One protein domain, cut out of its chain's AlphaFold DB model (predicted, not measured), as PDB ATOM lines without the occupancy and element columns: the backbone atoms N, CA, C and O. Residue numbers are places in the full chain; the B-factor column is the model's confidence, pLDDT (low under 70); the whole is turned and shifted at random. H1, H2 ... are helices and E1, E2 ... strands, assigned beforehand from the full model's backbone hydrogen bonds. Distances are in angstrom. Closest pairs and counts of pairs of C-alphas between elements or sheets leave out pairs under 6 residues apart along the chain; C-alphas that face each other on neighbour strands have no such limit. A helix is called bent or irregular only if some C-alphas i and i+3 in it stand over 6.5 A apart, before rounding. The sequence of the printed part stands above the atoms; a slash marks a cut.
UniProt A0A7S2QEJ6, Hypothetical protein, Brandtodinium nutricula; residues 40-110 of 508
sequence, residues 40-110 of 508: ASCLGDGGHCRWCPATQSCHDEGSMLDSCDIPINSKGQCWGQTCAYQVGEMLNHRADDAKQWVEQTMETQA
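What this domain is: This is residues 40 to 110 of the 508 residues of the protein "Hypothetical protein" of Brandtodinium nutricula (UniProt A0A7S2QEJ6). A small body, made largely of loops round a short hairpin of the strands E1 and E2, has the helix H3 leading away at one end as an arm, of which residues 103 to 108, with residues 109 and 110 after it, stick out. In the body the irregular helix H1 is near E1 without touching it, and the short helix H2 comes just before the arm. The printed part has 71 residues, with two named strands and three named helices in the order E1, E2, H1, H2, H3; the sheet, E1 - E2, is antiparallel. The class is mixed, helices and strands, but under half of the residues, 34 of 71, are in named elements. The whole is compact, with a radius of gyration of the C-alphas of 12.7 A, yet elongated, spanning 43 by 25 by 21 A.

How they stand to each other: E1, residues 49 to 52, and E2, residues 57 to 60, form a hairpin of antiparallel neighbours with an angle of 143 degrees between their directions. C-alphas 51 and 58 face each other at 4.7 A. N 50 and O 59 are within hydrogen-bond range at 2.8 A, as are N 59 and O 50 at 2.8 A. H1, residues 75 to 82, is near E1, with 6 pairs of C-alphas within 10 A. H1 and H2, residues 88 to 91, are apart, but only just: their closest C-alphas are 8.4 A apart. H2 and H3, residues 95 to 108, only just touch, with 3 pairs of C-alphas within 8 A, and only at the corner by their link; H3 does so with residue 97 alone. Their closest C-alphas, those of Glu 89 and Asp 97, are 5.5 A apart. H3 is apart from E1, E2 and H1. In H3 every O i to N i+4 pair is within hydrogen-bond range; in H1 0 of 4 are, beside 3 of 5 O i to N i+3 pairs, and H2 is too short for an O i to N i+4 pair.

Where its parts are: E1 begins at C-alpha 49, at (-53.000, 10.031, 11.459), and is 9.8 A long from first to last C-alpha; E2 is 10.2 A long. H1 is 13.8 A long and irregular, with C-alphas 79 and 82 7.3 A apart. H2 is 5.5 A long. H3 is 19.7 A long, from C-alpha 95 at (-38.760, 9.810, 3.182) to C-alpha 108 at (-37.510, 7.038, -16.257).

The domain as a whole: The two C-alphas farthest apart are those of Asp 45 and Ala 110, at 44.3 A. Residues 103 to 110, of which 103 to 108 belong to H3, stand free, and the body without them spans 32 by 25 by 21 A. The printed part has no cut. The link from E2 to H1, residues 61 to 74, is long; the links E1 to E2, H1 to H2 and H2 to H3 are tight. The mean pLDDT of the printed part is 84.6, with residues 45 to 47 under 70.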
ATOM      1  N   ALA A  40     -60.837  15.957   7.691       92.06
ATOM      2  CA  ALA A  40     -60.758  16.826   8.863       92.06
ATOM      3  C   ALA A  40     -60.949  16.058  10.181       92.06
ATOM      4  O   ALA A  40     -60.288  16.373  11.167       92.06
ATOM      5  N   SER A  41     -61.845  15.069  10.202       92.25
ATOM      6  CA  SER A  41     -62.068  14.185  11.352       92.25
ATOM      7  C   SER A  41     -60.937  13.176  11.542       92.25
ATOM      8  O   SER A  41     -60.643  12.825  12.679       92.25
ATOM      9  N   CYS A  42     -60.278  12.760  10.455       92.06
ATOM     10  CA  CYS A  42     -59.090  11.910  10.508       92.06
ATOM     11  C   CYS A  42     -57.893  12.616  11.168       92.06
ATOM     12  O   CYS A  42     -57.200  12.031  11.995       92.06
ATOM     13  N   LEU A  43     -57.664  13.887  10.826       89.12
ATOM     14  CA  LEU A  43     -56.487  14.665  11.232       89.12
ATOM     15  C   LEU A  43     -56.728  15.490  12.506       89.12
ATOM     16  O   LEU A  43     -56.362  16.662  12.561       89.12
ATOM     17  N   GLY A  44     -57.395  14.900  13.506       75.31
ATOM     18  CA  GLY A  44     -57.730  15.564  14.772       75.31
ATOM     19  C   GLY A  44     -56.525  16.168  15.515       75.31
ATOM     20  O   GLY A  44     -55.370  15.943  15.157       75.31
ATOM     21  N   ASP A  45     -56.790  16.931  16.580       61.66
ATOM     22  CA  ASP A  45     -55.770  17.707  17.300       61.66
ATOM     23  C   ASP A  45     -54.739  16.794  18.010       61.66
ATOM     24  O   ASP A  45     -54.909  16.421  19.171       61.66
ATOM     25  N   GLY A  46     -53.656  16.438  17.309       59.19
ATOM     26  CA  GLY A  46     -52.473  15.769  17.871       59.19
ATOM     27  C   GLY A  46     -52.300  14.274  17.565       59.19
ATOM     28  O   GLY A  46     -51.564  13.611  18.295       59.19
ATOM     29  N   GLY A  47     -52.957  13.730  16.534       62.09
ATOM     30  CA  GLY A  47     -52.833  12.314  16.147       62.09
ATOM     31  C   GLY A  47     -51.739  12.020  15.108       62.09
ATOM     32  O   GLY A  47     -51.493  12.824  14.216       62.09
ATOM     33  N   HIS A  48     -51.149  10.819  15.175       80.19
ATOM     34  CA  HIS A  48     -50.271  10.217  14.151       80.19
ATOM     35  C   HIS A  48     -51.074   9.690  12.947       80.19
ATOM     36  O   HIS A  48     -50.863   8.570  12.486       80.19
ATOM     37  N   CYS A  49     -52.061  10.459  12.487       87.19
ATOM     38  CA  CYS A  49     -53.000  10.031  11.459       87.19
ATOM     39  C   CYS A  49     -52.731  10.716  10.132       87.19
ATOM     40  O   CYS A  49     -52.299  11.866  10.072       87.19
ATOM     41  N   ARG A  50     -53.029   9.999   9.051       88.38
ATOM     42  CA  ARG A  50     -52.957  10.496   7.681       88.38
ATOM     43  C   ARG A  50     -54.265  10.186   6.972       88.38
ATOM     44  O   ARG A  50     -54.785   9.076   7.068       88.38
ATOM     45  N   TRP A  51     -54.795  11.154   6.240       92.69
ATOM     46  CA  TRP A  51     -55.940  10.928   5.368       92.69
ATOM     47  C   TRP A  51     -55.462  10.478   3.998       92.69
ATOM     48  O   TRP A  51     -54.586  11.123   3.417       92.69
ATOM     49  N   CYS A  52     -56.062   9.413   3.466       92.44
ATOM     50  CA  CYS A  52     -55.771   8.940   2.127       92.44
ATOM     51  C   CYS A  52     -56.872   9.323   1.134       92.44
ATOM     52  O   CYS A  52     -57.944   8.712   1.144       92.44
ATOM     53  N   PRO A  53     -56.638  10.292   0.227       93.50
ATOM     54  CA  PRO A  53     -57.666  10.727  -0.707       93.50
ATOM     55  C   PRO A  53     -58.089   9.643  -1.701       93.50
ATOM     56  O   PRO A  53     -59.261   9.576  -2.064       93.50
ATOM     57  N   ALA A  54     -57.160   8.778  -2.117       91.31
ATOM     58  CA  ALA A  54     -57.427   7.732  -3.101       91.31
ATOM     59  C   ALA A  54     -58.401   6.657  -2.586       91.31
ATOM     60  O   ALA A  54     -59.174   6.112  -3.369       91.31
ATOM     61  N   THR A  55     -58.378   6.359  -1.286       92.50
ATOM     62  CA  THR A  55     -59.225   5.333  -0.653       92.50
ATOM     63  C   THR A  55     -60.306   5.917   0.255       92.50
ATOM     64  O   THR A  55     -61.183   5.178   0.695       92.50
ATOM     65  N   GLN A  56     -60.271   7.232   0.508       93.19
ATOM     66  CA  GLN A  56     -61.170   7.947   1.421       93.19
ATOM     67  C   GLN A  56     -61.176   7.329   2.829       93.19
ATOM     68  O   GLN A  56     -62.231   7.088   3.419       93.19
ATOM     69  N   SER A  57     -59.985   7.041   3.359       92.69
ATOM     70  CA  SER A  57     -59.805   6.385   4.657       92.69
ATOM     71  C   SER A  57     -58.698   7.027   5.489       92.69
ATOM     72  O   SER A  57     -57.758   7.626   4.964       92.69
ATOM     73  N   CYS A  58     -58.825   6.893   6.810       91.75
ATOM     74  CA  CYS A  58     -57.848   7.357   7.788       91.75
ATOM     75  C   CYS A  58     -56.861   6.239   8.128       91.75
ATOM     76  O   CYS A  58     -57.279   5.107   8.366       91.75
ATOM     77  N   HIS A  59     -55.569   6.535   8.063       87.94
ATOM     78  CA  HIS A  59     -54.489   5.565   8.200       87.94
ATOM     79  C   HIS A  59     -53.549   6.008   9.322       87.94
ATOM     80  O   HIS A  59     -53.335   7.208   9.511       87.94
ATOM     81  N   ASP A  60     -52.951   5.046  10.020       83.69
ATOM     82  CA  ASP A  60     -51.845   5.328  10.935       83.69
ATOM     83  C   ASP A  60     -50.598   5.729  10.127       83.69
ATOM     84  O   ASP A  60     -50.271   5.143   9.087       83.69
ATOM     85  N   GLU A  61     -49.872   6.726  10.616       77.00
ATOM     86  CA  GLU A  61     -48.579   7.140  10.088       77.00
ATOM     87  C   GLU A  61     -47.590   5.963  10.024       77.00
ATOM     88  O   GLU A  61     -47.383   5.236  10.996       77.00
ATOM     89  N   GLY A  62     -46.974   5.759   8.854       70.06
ATOM     90  CA  GLY A  62     -46.022   4.667   8.626       70.06
ATOM     91  C   GLY A  62     -46.647   3.264   8.569       70.06
ATOM     92  O   GLY A  62     -45.909   2.274   8.619       70.06
ATOM     93  N   SER A  63     -47.979   3.142   8.467       73.00
ATOM     94  CA  SER A  63     -48.638   1.840   8.305       73.00
ATOM     95  C   SER A  63     -48.181   1.139   7.022       73.00
ATOM     96  O   SER A  63     -48.412   1.601   5.908       73.00
ATOM     97  N   MET A  64     -47.563  -0.031   7.187       70.12
ATOM     98  CA  MET A  64     -47.202  -0.930   6.081       70.12
ATOM     99  C   MET A  64     -48.399  -1.746   5.572       70.12
ATOM    100  O   MET A  64     -48.320  -2.341   4.500       70.12
ATOM    101  N   LEU A  65     -49.464  -1.852   6.373       72.44
ATOM    102  CA  LEU A  65     -50.664  -2.624   6.035       72.44
ATOM    103  C   LEU A  65     -51.653  -1.790   5.222       72.44
ATOM    104  O   LEU A  65     -52.307  -2.328   4.334       72.44
ATOM    105  N   ASP A  66     -51.686  -0.486   5.493       71.88
ATOM    106  CA  ASP A  66     -52.548   0.491   4.843       71.88
ATOM    107  C   ASP A  66     -51.664   1.629   4.318       71.88
ATOM    108  O   ASP A  66     -51.614   2.725   4.877       71.88
ATOM    109  N   SER A  67     -50.896   1.363   3.259       72.31
ATOM    110  CA  SER A  67     -50.086   2.402   2.623       72.31
ATOM    111  C   SER A  67     -50.994   3.412   1.922       72.31
ATOM    112  O   SER A  67     -51.916   3.028   1.201       72.31
ATOM    113  N   CYS A  68     -50.725   4.701   2.111       79.31
ATOM    114  CA  CYS A  68     -51.323   5.746   1.299       79.31
ATOM    115  C   CYS A  68     -50.253   6.379   0.422       79.31
ATOM    116  O   CYS A  68     -49.313   6.969   0.948       79.31
ATOM    117  N   ASP A  69     -50.429   6.301  -0.894       72.62
ATOM    118  CA  ASP A  69     -49.461   6.854  -1.844       72.62
ATOM    119  C   ASP A  69     -49.373   8.386  -1.757       72.62
ATOM    120  O   ASP A  69     -48.346   8.964  -2.091       72.62
ATOM    121  N   ILE A  70     -50.457   9.051  -1.327       77.19
ATOM    122  CA  ILE A  70     -50.584  10.516  -1.309       77.19
ATOM    123  C   ILE A  70     -51.282  10.968  -0.021       77.19
ATOM    124  O   ILE A  70     -52.462  11.338  -0.037       77.19
ATOM    125  N   PRO A  71     -50.609  10.893   1.133       85.06
ATOM    126  CA  PRO A  71     -51.246  11.210   2.396       85.06
ATOM    127  C   PRO A  71     -51.383  12.721   2.597       85.06
ATOM    128  O   PRO A  71     -50.456  13.494   2.337       85.06
ATOM    129  N   ILE A  72     -52.517  13.131   3.163       89.00
ATOM    130  CA  ILE A  72     -52.672  14.438   3.805       89.00
ATOM    131  C   ILE A  72     -52.409  14.251   5.294       89.00
ATOM    132  O   ILE A  72     -53.039  13.408   5.928       89.00
ATOM    133  N   ASN A  73     -51.484  15.031   5.841       84.12
ATOM    134  CA  ASN A  73     -51.042  14.948   7.237       84.12
ATOM    135  C   ASN A  73     -51.423  16.191   8.060       84.12
ATOM    136  O   ASN A  73     -51.150  16.250   9.253       84.12
ATOM    137  N   SER A  74     -52.071  17.185   7.445       86.19
ATOM    138  CA  SER A  74     -52.552  18.380   8.138       86.19
ATOM    139  C   SER A  74     -53.957  18.778   7.714       86.19
ATOM    140  O   SER A  74     -54.334  18.714   6.542       86.19
ATOM    141  N   LYS A  75     -54.751  19.230   8.685       87.19
ATOM    142  CA  LYS A  75     -56.129  19.665   8.448       87.19
ATOM    143  C   LYS A  75     -56.213  20.823   7.444       87.19
ATOM    144  O   LYS A  75     -57.090  20.807   6.584       87.19
ATOM    145  N   GLY A  76     -55.261  21.759   7.492       85.19
ATOM    146  CA  GLY A  76     -55.140  22.885   6.552       85.19
ATOM    147  C   GLY A  76     -54.807  22.482   5.108       85.19
ATOM    148  O   GLY A  76     -54.796  23.324   4.212       85.19
ATOM    149  N   GLN A  77     -54.568  21.193   4.848       89.81
ATOM    150  CA  GLN A  77     -54.401  20.632   3.507       89.81
ATOM    151  C   GLN A  77     -55.609  19.812   3.038       89.81
ATOM    152  O   GLN A  77     -55.652  19.403   1.880       89.81
ATOM    153  N   CYS A  78     -56.636  19.613   3.871       93.12
ATOM    154  CA  CYS A  78     -57.818  18.833   3.490       93.12
ATOM    155  C   CYS A  78     -58.598  19.413   2.304       93.12
ATOM    156  O   CYS A  78     -59.297  18.671   1.610       93.12
ATOM    157  N   TRP A  79     -58.474  20.712   2.027       93.12
ATOM    158  CA  TRP A  79     -59.037  21.332   0.823       93.12
ATOM    159  C   TRP A  79     -58.401  20.770  -0.465       93.12
ATOM    160  O   TRP A  79     -59.061  20.672  -1.500       93.12
ATOM    161  N   GLY A  80     -57.142  20.327  -0.383       93.38
ATOM    162  CA  GLY A  80     -56.372  19.759  -1.483       93.38
ATOM    163  C   GLY A  80     -56.773  18.336  -1.870       93.38
ATOM    164  O   GLY A  80     -56.421  17.885  -2.960       93.38
ATOM    165  N   GLN A  81     -57.546  17.629  -1.035       94.56
ATOM    166  CA  GLN A  81     -57.808  16.187  -1.177       94.56
ATOM    167  C   GLN A  81     -58.424  15.767  -2.514       94.56
ATOM    168  O   GLN A  81     -58.292  14.621  -2.922       94.56
ATOM    169  N   THR A  82     -59.098  16.682  -3.206       95.19
ATOM    170  CA  THR A  82     -59.734  16.370  -4.489       95.19
ATOM    171  C   THR A  82     -58.764  16.400  -5.663       95.19
ATOM    172  O   THR A  82     -59.117  15.891  -6.718       95.19
ATOM    173  N   CYS A  83     -57.565  16.973  -5.529       96.00
ATOM    174  CA  CYS A  83     -56.589  17.048  -6.617       96.00
ATOM    175  C   CYS A  83     -55.642  15.848  -6.636       96.00
ATOM    176  O   CYS A  83     -55.458  15.157  -5.635       96.00
ATOM    177  N   ALA A  84     -55.044  15.617  -7.803       93.56
ATOM    178  CA  ALA A  84     -54.170  14.490  -8.096       93.56
ATOM    179  C   ALA A  84     -52.944  14.378  -7.182       93.56
ATOM    180  O   ALA A  84     -52.497  13.264  -6.919       93.56
ATOM    181  N   TYR A  85     -52.416  15.508  -6.717       93.00
ATOM    182  CA  TYR A  85     -51.233  15.577  -5.866       93.00
ATOM    183  C   TYR A  85     -51.460  16.560  -4.719       93.00
ATOM    184  O   TYR A  85     -52.269  17.490  -4.827       93.00
ATOM    185  N   GLN A  86     -50.740  16.359  -3.617       90.44
ATOM    186  CA  GLN A  86     -50.780  17.260  -2.463       90.44
ATOM    187  C   GLN A  86     -49.514  18.103  -2.398       90.44
ATOM    188  O   GLN A  86     -48.440  17.674  -2.800       90.44
ATOM    189  N   VAL A  87     -49.634  19.305  -1.839       88.00
ATOM    190  CA  VAL A  87     -48.493  20.205  -1.628       88.00
ATOM    191  C   VAL A  87     -47.397  19.519  -0.811       88.00
ATOM    192  O   VAL A  87     -46.231  19.623  -1.171       88.00
ATOM    193  N   GLY A  88     -47.768  18.773   0.236       83.75
ATOM    194  CA  GLY A  88     -46.806  18.017   1.038       83.75
ATOM    195  C   GLY A  88     -45.982  17.025   0.213       83.75
ATOM    196  O   GLY A  88     -44.783  16.929   0.434       83.75
ATOM    197  N   GLU A  89     -46.602  16.337  -0.758       82.81
ATOM    198  CA  GLU A  89     -45.964  15.304  -1.605       82.81
ATOM    199  C   GLU A  89     -44.794  15.879  -2.416       82.81
ATOM    200  O   GLU A  89     -43.839  15.192  -2.754       82.81
ATOM    201  N   MET A  90     -44.860  17.176  -2.711       85.62
ATOM    202  CA  MET A  90     -43.911  17.886  -3.563       85.62
ATOM    203  C   MET A  90     -42.731  18.482  -2.783       85.62
ATOM    204  O   MET A  90     -41.796  19.006  -3.383       85.62
ATOM    205  N   LEU A  91     -42.744  18.426  -1.447       82.69
ATOM    206  CA  LEU A  91     -41.701  19.041  -0.625       82.69
ATOM    207  C   LEU A  91     -40.416  18.208  -0.546       82.69
ATOM    208  O   LEU A  91     -39.399  18.731  -0.101       82.69
ATOM    209  N   ASN A  92     -40.426  16.937  -0.969       72.56
ATOM    210  CA  ASN A  92     -39.270  16.021  -0.944       72.56
ATOM    211  C   ASN A  92     -38.553  15.912   0.424       72.56
ATOM    212  O   ASN A  92     -37.437  15.401   0.503       72.56
ATOM    213  N   HIS A  93     -39.162  16.393   1.511       73.69
ATOM    214  CA  HIS A  93     -38.597  16.346   2.862       73.69
ATOM    215  C   HIS A  93     -39.004  15.081   3.618       73.69
ATOM    216  O   HIS A  93     -38.301  14.667   4.538       73.69
ATOM    217  N   ARG A  94     -40.089  14.424   3.193       73.50
ATOM    218  CA  ARG A  94     -40.526  13.140   3.743       73.50
ATOM    219  C   ARG A  94     -39.836  12.000   3.005       73.50
ATOM    220  O   ARG A  94     -39.621  12.064   1.795       73.50
ATOM    221  N   ALA A  95     -39.486  10.948   3.741       74.38
ATOM    222  CA  ALA A  95     -38.760   9.810   3.182       74.38
ATOM    223  C   ALA A  95     -39.539   9.123   2.049       74.38
ATOM    224  O   ALA A  95     -38.928   8.721   1.059       74.38
ATOM    225  N   ASP A  96     -40.865   9.032   2.174       72.62
ATOM    226  CA  ASP A  96     -41.733   8.423   1.163       72.62
ATOM    227  C   ASP A  96     -41.827   9.283  -0.108       72.62
ATOM    228  O   ASP A  96     -41.678   8.756  -1.209       72.62
ATOM    229  N   ASP A  97     -41.967  10.605   0.038       76.19
ATOM    230  CA  ASP A  97     -41.989  11.551  -1.089       76.19
ATOM    231  C   ASP A  97     -40.651  11.526  -1.848       76.19
ATOM    232  O   ASP A  97     -40.596  11.351  -3.067       76.19
ATOM    233  N   ALA A  98     -39.537  11.610  -1.110       80.62
ATOM    234  CA  ALA A  98     -38.200  11.530  -1.686       80.62
ATOM    235  C   ALA A  98     -37.968  10.181  -2.382       80.62
ATOM    236  O   ALA A  98     -37.367  10.129  -3.456       80.62
ATOM    237  N   LYS A  99     -38.461   9.081  -1.799       83.38
ATOM    238  CA  LYS A  99     -38.398   7.750  -2.407       83.38
ATOM    239  C   LYS A  99     -39.178   7.709  -3.719       83.38
ATOM    240  O   LYS A  99     -38.619   7.235  -4.702       83.38
ATOM    241  N   GLN A 100     -40.407   8.223  -3.759       84.25
ATOM    242  CA  GLN A 100     -41.228   8.257  -4.973       84.25
ATOM    243  C   GLN A 100     -40.516   9.018  -6.102       84.25
ATOM    244  O   GLN A 100     -40.433   8.520  -7.228       84.25
ATOM    245  N   TRP A 101     -39.947  10.190  -5.798       85.62
ATOM    246  CA  TRP A 101     -39.174  10.963  -6.771       85.62
ATOM    247  C   TRP A 101     -37.934  10.201  -7.261       85.62
ATOM    248  O   TRP A 101     -37.689  10.139  -8.470       85.62
ATOM    249  N   VAL A 102     -37.170   9.584  -6.350       89.88
ATOM    250  CA  VAL A 102     -35.985   8.783  -6.703       89.88
ATOM    251  C   VAL A 102     -36.374   7.586  -7.567       89.88
ATOM    252  O   VAL A 102     -35.749   7.373  -8.601       89.88
ATOM    253  N   GLU A 103     -37.398   6.821  -7.190       91.25
ATOM    254  CA  GLU A 103     -37.859   5.648  -7.939       91.25
ATOM    255  C   GLU A 103     -38.289   6.044  -9.353       91.25
ATOM    256  O   GLU A 103     -37.732   5.528 -10.324       91.25
ATOM    257  N   GLN A 104     -39.169   7.044  -9.489       92.94
ATOM    258  CA  GLN A 104     -39.601   7.529 -10.802       92.94
ATOM    259  C   GLN A 104     -38.429   8.058 -11.631       92.94
ATOM    260  O   GLN A 104     -38.342   7.774 -12.826       92.94
ATOM    261  N   THR A 105     -37.501   8.800 -11.027       93.31
ATOM    262  CA  THR A 105     -36.323   9.320 -11.737       93.31
ATOM    263  C   THR A 105     -35.425   8.186 -12.213       93.31
ATOM    264  O   THR A 105     -35.047   8.159 -13.382       93.31
ATOM    265  N   MET A 106     -35.105   7.219 -11.348       92.12
ATOM    266  CA  MET A 106     -34.237   6.090 -11.693       92.12
ATOM    267  C   MET A 106     -34.852   5.212 -12.785       92.12
ATOM    268  O   MET A 106     -34.142   4.793 -13.701       92.12
ATOM    269  N   GLU A 107     -36.161   4.977 -12.722       92.88
ATOM    270  CA  GLU A 107     -36.896   4.224 -13.739       92.88
ATOM    271  C   GLU A 107     -36.951   4.967 -15.075       92.88
ATOM    272  O   GLU A 107     -36.763   4.370 -16.139       92.88
ATOM    273  N   THR A 108     -37.198   6.279 -15.043       94.44
ATOM    274  CA  THR A 108     -37.510   7.038 -16.257       94.44
ATOM    275  C   THR A 108     -36.296   7.674 -16.930       94.44
ATOM    276  O   THR A 108     -36.311   7.806 -18.154       94.44
ATOM    277  N   GLN A 109     -35.206   7.980 -16.216       93.81
ATOM    278  CA  GLN A 109     -33.988   8.571 -16.804       93.81
ATOM    279  C   GLN A 109     -33.273   7.648 -17.806       93.81
ATOM    280  O   GLN A 109     -32.523   8.111 -18.670       93.81
ATOM    281  N   ALA A 110     -33.523   6.340 -17.709       92.50
ATOM    282  CA  ALA A 110     -33.020   5.330 -18.635       92.50
ATOM    283  C   ALA A 110     -33.933   5.119 -19.855       92.50
ATOM    284  O   ALA A 110     -33.542   4.426 -20.798       92.50
TER     285      ALA A 110